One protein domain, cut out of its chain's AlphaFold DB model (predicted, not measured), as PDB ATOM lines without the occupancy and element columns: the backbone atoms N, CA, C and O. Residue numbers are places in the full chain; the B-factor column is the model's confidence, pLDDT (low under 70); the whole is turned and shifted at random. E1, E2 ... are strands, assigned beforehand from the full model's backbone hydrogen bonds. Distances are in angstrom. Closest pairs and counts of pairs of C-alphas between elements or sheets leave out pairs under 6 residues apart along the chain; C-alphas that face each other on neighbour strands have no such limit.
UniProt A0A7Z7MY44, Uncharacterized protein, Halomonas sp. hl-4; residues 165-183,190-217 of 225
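AT A GLANCE: This is residues 165 to 183 and 190 to 217 of the 225 residues of an uncharacterized protein of Halomonas sp. hl-4 (UniProt A0A7Z7MY44). The long strand E2, with E1 beside its first part and E3 beside its later part, makes a narrow sheet, and the hairpin of E4 and E5 folds back over it with little contact. The printed part has 47 residues, under half of them in named elements, the strands E1 to E5 in chain order, with no named helix, and the class is all strand; the sheets E1 - E2 - E3 and E4 - E5 are both antiparallel. Spanning 37 by 19 by 16 A, it is only just loose, close to compact, with radius of gyration 11.5 A.

HOW THE PARTS SIT: E1, residues 165 to 167, and E2, residues 173 to 179, form a hairpin; N 166 and O 174, 3.5 A apart, are within hydrogen-bond range. E2 pairs onward with E3, residues 193 to 196, N 195 to O 177 being 2.8 A. E4, residues 204 to 207, and E5, residues 213 to 216, form a hairpin, N 206 to O 214 being 2.8 A. The closest C-alphas of E3 and E5, Ala 194 and Ile 214, are 7.7 A apart.

IN THESE COORDINATES: C-alpha 165 begins E1 at (17.811, -37.807, 18.844); E2 measures 19.7 A; C-alpha 216 ends E5 at (7.695, -48.246, 24.450).

THE WHOLE: Residues 184 to 189 are not printed; C-alphas 183 and 190 are 9.6 A apart. Residues 165 to 175 and 183 have pLDDT under 70.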
ATOM      1  N   ALA A 165      18.884 -38.750  19.074       49.44
ATOM      2  CA  ALA A 165      17.811 -37.807  18.844       49.44
ATOM      3  C   ALA A 165      16.875 -38.432  17.807       49.44
ATOM      4  O   ALA A 165      17.177 -38.467  16.611       49.44
ATOM      5  N   VAL A 166      15.760 -38.977  18.277       52.47
ATOM      6  CA  VAL A 166      14.706 -39.475  17.398       52.47
ATOM      7  C   VAL A 166      13.781 -38.311  17.084       52.47
ATOM      8  O   VAL A 166      13.221 -37.695  17.988       52.47
ATOM      9  N   GLU A 167      13.645 -37.996  15.797       47.16
ATOM     10  CA  GLU A 167      12.586 -37.123  15.298       47.16
ATOM     11  C   GLU A 167      11.362 -38.001  15.014       47.16
ATOM     12  O   GLU A 167      11.361 -38.782  14.062       47.16
ATOM     13  N   ASP A 168      10.340 -37.917  15.868       50.25
ATOM     14  CA  ASP A 168       9.013 -38.448  15.534       50.25
ATOM     15  C   ASP A 168       8.368 -37.557  14.447       50.25
ATOM     16  O   ASP A 168       8.689 -36.365  14.359       50.25
ATOM     17  N   ASP A 169       7.445 -38.091  13.636       48.75
ATOM     18  CA  ASP A 169       6.773 -37.363  12.528       48.75
ATOM     19  C   ASP A 169       5.996 -36.118  13.037       48.75
ATOM     20  O   ASP A 169       5.668 -35.207  12.275       48.75
ATOM     21  N   ASP A 170       5.788 -36.040  14.358       50.44
ATOM     22  CA  ASP A 170       5.133 -34.962  15.101       50.44
ATOM     23  C   ASP A 170       6.100 -33.927  15.739       50.44
ATOM     24  O   ASP A 170       5.664 -32.984  16.405       50.44
ATOM     25  N   GLY A 171       7.419 -34.037  15.522       48.88
ATOM     26  CA  GLY A 171       8.404 -33.008  15.898       48.88
ATOM     27  C   GLY A 171       8.817 -32.971  17.377       48.88
ATOM     28  O   GLY A 171       9.350 -31.957  17.842       48.88
ATOM     29  N   LEU A 172       8.590 -34.053  18.126       49.19
ATOM     30  CA  LEU A 172       9.102 -34.217  19.487       49.19
ATOM     31  C   LEU A 172      10.544 -34.733  19.455       49.19
ATOM     32  O   LEU A 172      10.809 -35.799  18.915       49.19
ATOM     33  N   GLN A 173      11.465 -33.969  20.050       55.00
ATOM     34  CA  GLN A 173      12.845 -34.394  20.293       55.00
ATOM     35  C   GLN A 173      12.892 -35.123  21.637       55.00
ATOM     36  O   GLN A 173      12.559 -34.529  22.664       55.00
ATOM     37  N   GLY A 174      13.284 -36.394  21.619       63.84
ATOM     38  CA  GLY A 174      13.554 -37.187  22.815       63.84
ATOM     39  C   GLY A 174      14.923 -37.846  22.719       63.84
ATOM     40  O   GLY A 174      15.387 -38.171  21.624       63.84
ATOM     41  N   ILE A 175      15.558 -38.024  23.867       69.38
ATOM     42  CA  ILE A 175      16.788 -38.784  24.036       69.38
ATOM     43  C   ILE A 175      16.409 -40.205  24.448       69.38
ATOM     44  O   ILE A 175      15.718 -40.421  25.451       69.38
ATOM     45  N   ILE A 176      16.881 -41.184  23.675       73.06
ATOM     46  CA  ILE A 176      16.790 -42.600  24.030       73.06
ATOM     47  C   ILE A 176      18.153 -43.057  24.538       73.06
ATOM     48  O   ILE A 176      19.125 -43.042  23.793       73.06
ATOM     49  N   THR A 177      18.201 -43.542  25.776       78.25
ATOM     50  CA  THR A 177      19.395 -44.166  26.354       78.25
ATOM     51  C   THR A 177      19.199 -45.677  26.415       78.25
ATOM     52  O   THR A 177      18.257 -46.163  27.055       78.25
ATOM     53  N   LEU A 178      20.091 -46.434  25.775       81.75
ATOM     54  CA  LEU A 178      20.090 -47.897  25.792       81.75
ATOM     55  C   LEU A 178      21.260 -48.404  26.644       81.75
ATOM     56  O   LEU A 178      22.398 -48.011  26.426       81.75
ATOM     57  N   SER A 179      20.990 -49.280  27.611       79.56
ATOM     58  CA  SER A 179      22.009 -49.830  28.511       79.56
ATOM     59  C   SER A 179      21.950 -51.356  28.540       79.56
ATOM     60  O   SER A 179      20.874 -51.948  28.686       79.56
ATOM     61  N   ALA A 180      23.117 -51.981  28.399       80.56
ATOM     62  CA  ALA A 180      23.339 -53.422  28.427       80.56
ATOM     63  C   ALA A 180      24.673 -53.717  29.145       80.56
ATOM     64  O   ALA A 180      25.532 -52.832  29.209       80.56
ATOM     65  N   PRO A 181      24.868 -54.922  29.710       77.50
ATOM     66  CA  PRO A 181      26.145 -55.298  30.313       77.50
ATOM     67  C   PRO A 181      27.266 -55.381  29.262       77.50
ATOM     68  O   PRO A 181      27.058 -55.889  28.163       77.50
ATOM     69  N   GLU A 182      28.467 -54.916  29.622       73.50
ATOM     70  CA  GLU A 182      29.654 -54.903  28.741       73.50
ATOM     71  C   GLU A 182      30.252 -56.299  28.506       73.50
ATOM     72  O   GLU A 182      31.002 -56.513  27.557       73.50
ATOM     73  N   GLN A 183      29.938 -57.251  29.388       66.88
ATOM     74  CA  GLN A 183      30.388 -58.637  29.316       66.88
ATOM     75  C   GLN A 183      29.198 -59.565  29.520       66.88
ATOM     76  O   GLN A 183      28.351 -59.326  30.384       66.88
ATOM     77  N   ILE A 190      20.513 -62.184  29.140       83.38
ATOM     78  CA  ILE A 190      20.998 -60.810  28.954       83.38
ATOM     79  C   ILE A 190      19.822 -59.842  29.103       83.38
ATOM     80  O   ILE A 190      18.854 -59.902  28.346       83.38
ATOM     81  N   THR A 191      19.920 -58.901  30.046       82.44
ATOM     82  CA  THR A 191      18.932 -57.822  30.210       82.44
ATOM     83  C   THR A 191      19.381 -56.561  29.473       82.44
ATOM     84  O   THR A 191      20.418 -55.984  29.798       82.44
ATOM     85  N   VAL A 192      18.568 -56.091  28.523       80.88
ATOM     86  CA  VAL A 192      18.753 -54.807  27.824       80.88
ATOM     87  C   VAL A 192      17.682 -53.825  28.292       80.88
ATOM     88  O   VAL A 192      16.494 -54.144  28.283       80.88
ATOM     89  N   THR A 193      18.088 -52.623  28.703       82.25
ATOM     90  CA  THR A 193      17.178 -51.581  29.199       82.25
ATOM     91  C   THR A 193      17.167 -50.382  28.260       82.25
ATOM     92  O   THR A 193      18.204 -49.761  28.051       82.25
ATOM     93  N   ALA A 194      15.987 -50.009  27.758       80.81
ATOM     94  CA  ALA A 194      15.764 -48.759  27.031       80.81
ATOM     95  C   ALA A 194      15.082 -47.729  27.939       80.81
ATOM     96  O   ALA A 194      14.093 -48.041  28.609       80.81
ATOM     97  N   ARG A 195      15.595 -46.500  27.960       81.06
ATOM     98  CA  ARG A 195      14.987 -45.356  28.647       81.06
ATOM     99  C   ARG A 195      14.751 -44.235  27.656       81.06
ATOM    100  O   ARG A 195      15.575 -44.004  26.785       81.06
ATOM    101  N   VAL A 196      13.640 -43.539  27.839       82.31
ATOM    102  CA  VAL A 196      13.300 -42.329  27.095       82.31
ATOM    103  C   VAL A 196      13.105 -41.194  28.096       82.31
ATOM    104  O   VAL A 196      12.497 -41.395  29.152       82.31
ATOM    105  N   ASP A 197      13.680 -40.032  27.810       78.50
ATOM    106  CA  ASP A 197      13.662 -38.861  28.696       78.50
ATOM    107  C   ASP A 197      12.320 -38.107  28.680       78.50
ATOM    108  O   ASP A 197      11.908 -37.542  29.697       78.50
ATOM    109  N   ASN A 198      11.601 -38.158  27.558       74.31
ATOM    110  CA  ASN A 198      10.256 -37.632  27.394       74.31
ATOM    111  C   ASN A 198       9.278 -38.738  26.980       74.31
ATOM    112  O   ASN A 198       9.569 -39.590  26.146       74.31
ATOM    113  N   ALA A 199       8.084 -38.722  27.561       75.19
ATOM    114  CA  ALA A 199       7.080 -39.738  27.287       75.19
ATOM    115  C   ALA A 199       6.576 -39.604  25.827       75.19
ATOM    116  O   ALA A 199       6.136 -38.511  25.461       75.19
ATOM    117  N   PRO A 200       6.637 -40.662  24.993       71.56
ATOM    118  CA  PRO A 200       6.311 -40.545  23.574       71.56
ATOM    119  C   PRO A 200       4.797 -40.380  23.369       71.56
ATOM    120  O   PRO A 200       3.997 -40.929  24.132       71.56
ATOM    121  N   GLU A 201       4.387 -39.609  22.357       73.31
ATOM    122  CA  GLU A 201       2.966 -39.431  22.006       73.31
ATOM    123  C   GLU A 201       2.415 -40.607  21.181       73.31
ATOM    124  O   GLU A 201       1.220 -40.907  21.261       73.31
ATOM    125  N   THR A 202       3.293 -41.307  20.456       77.38
ATOM    126  CA  THR A 202       3.012 -42.523  19.680       77.38
ATOM    127  C   THR A 202       3.793 -43.726  20.234       77.38
ATOM    128  O   THR A 202       4.635 -43.581  21.120       77.38
ATOM    129  N   ASP A 203       3.458 -44.945  19.798       81.12
ATOM    130  CA  ASP A 203       4.206 -46.137  20.209       81.12
ATOM    131  C   ASP A 203       5.590 -46.125  19.544       81.12
ATOM    132  O   ASP A 203       5.703 -46.162  18.319       81.12
ATOM    133  N   LEU A 204       6.646 -46.121  20.354       78.31
ATOM    134  CA  LEU A 204       8.025 -46.118  19.883       78.31
ATOM    135  C   LEU A 204       8.542 -47.555  19.769       78.31
ATOM    136  O   LEU A 204       8.583 -48.291  20.759       78.31
ATOM    137  N   VAL A 205       8.967 -47.948  18.567       83.25
ATOM    138  CA  VAL A 205       9.521 -49.280  18.282       83.25
ATOM    139  C   VAL A 205      11.020 -49.171  18.021       83.25
ATOM    140  O   VAL A 205      11.449 -48.616  17.013       83.25
ATOM    141  N   ILE A 206      11.822 -49.741  18.918       79.06
ATOM    142  CA  ILE A 206      13.282 -49.814  18.805       79.06
ATOM    143  C   ILE A 206      13.639 -51.208  18.287       79.06
ATOM    144  O   ILE A 206      13.328 -52.204  18.936       79.06
ATOM    145  N   THR A 207      14.291 -51.284  17.127       83.81
ATOM    146  CA  THR A 207      14.803 -52.550  16.575       83.81
ATOM    147  C   THR A 207      16.273 -52.705  16.945       83.81
ATOM    148  O   THR A 207      17.087 -51.840  16.626       83.81
ATOM    149  N   LEU A 208      16.606 -53.796  17.630       81.56
ATOM    150  CA  LEU A 208      17.968 -54.143  18.022       81.56
ATOM    151  C   LEU A 208      18.715 -54.824  16.865       81.56
ATOM    152  O   LEU A 208      18.118 -55.318  15.909       81.56
ATOM    153  N   SER A 209      20.043 -54.896  16.968       77.81
ATOM    154  CA  SER A 209      20.918 -55.517  15.958       77.81
ATOM    155  C   SER A 209      20.672 -57.015  15.746       77.81
ATOM    156  O   SER A 209      21.037 -57.554  14.706       77.81
ATOM    157  N   ASN A 210      20.032 -57.681  16.705       80.06
ATOM    158  CA  ASN A 210      19.604 -59.078  16.628       80.06
ATOM    159  C   ASN A 210      18.146 -59.234  16.156       80.06
ATOM    160  O   ASN A 210      17.522 -60.256  16.426       80.06
ATOM    161  N   GLU A 211      17.597 -58.199  15.514       80.44
ATOM    162  CA  GLU A 211      16.232 -58.136  14.978       80.44
ATOM    163  C   GLU A 211      15.114 -58.204  16.039       80.44
ATOM    164  O   GLU A 211      13.930 -58.189  15.695       80.44
ATOM    165  N   GLN A 212      15.451 -58.216  17.336       83.00
ATOM    166  CA  GLN A 212      14.463 -58.118  18.412       83.00
ATOM    167  C   GLN A 212      13.933 -56.687  18.545       83.00
ATOM    168  O   GLN A 212      14.632 -55.717  18.254       83.00
ATOM    169  N   GLN A 213      12.691 -56.547  19.014       86.19
ATOM    170  CA  GLN A 213      12.021 -55.252  19.127       86.19
ATOM    171  C   GLN A 213      11.666 -54.914  20.574       86.19
ATOM    172  O   GLN A 213      11.037 -55.707  21.274       86.19
ATOM    173  N   ILE A 214      12.012 -53.698  20.996       82.69
ATOM    174  CA  ILE A 214      11.538 -53.089  22.241       82.69
ATOM    175  C   ILE A 214      10.446 -52.084  21.873       82.69
ATOM    176  O   ILE A 214      10.689 -51.156  21.107       82.69
ATOM    177  N   THR A 215       9.241 -52.265  22.418       84.50
ATOM    178  CA  THR A 215       8.126 -51.324  22.225       84.50
ATOM    179  C   THR A 215       7.903 -50.513  23.495       84.50
ATOM    180  O   THR A 215       7.563 -51.070  24.540       84.50
ATOM    181  N   ILE A 216       8.062 -49.195  23.400       81.94
ATOM    182  CA  ILE A 216       7.695 -48.246  24.450       81.94
ATOM    183  C   ILE A 216       6.346 -47.649  24.058       81.94
ATOM    184  O   ILE A 216       6.248 -46.881  23.104       81.94
ATOM    185  N   ALA A 217       5.293 -48.036  24.778       82.19
ATOM    186  CA  ALA A 217       3.941 -47.581  24.480       82.19
ATOM    187  C   ALA A 217       3.788 -46.068  24.688       82.19
ATOM    188  O   ALA A 217       4.363 -45.498  25.624       82.19
TER     189      ALA A 217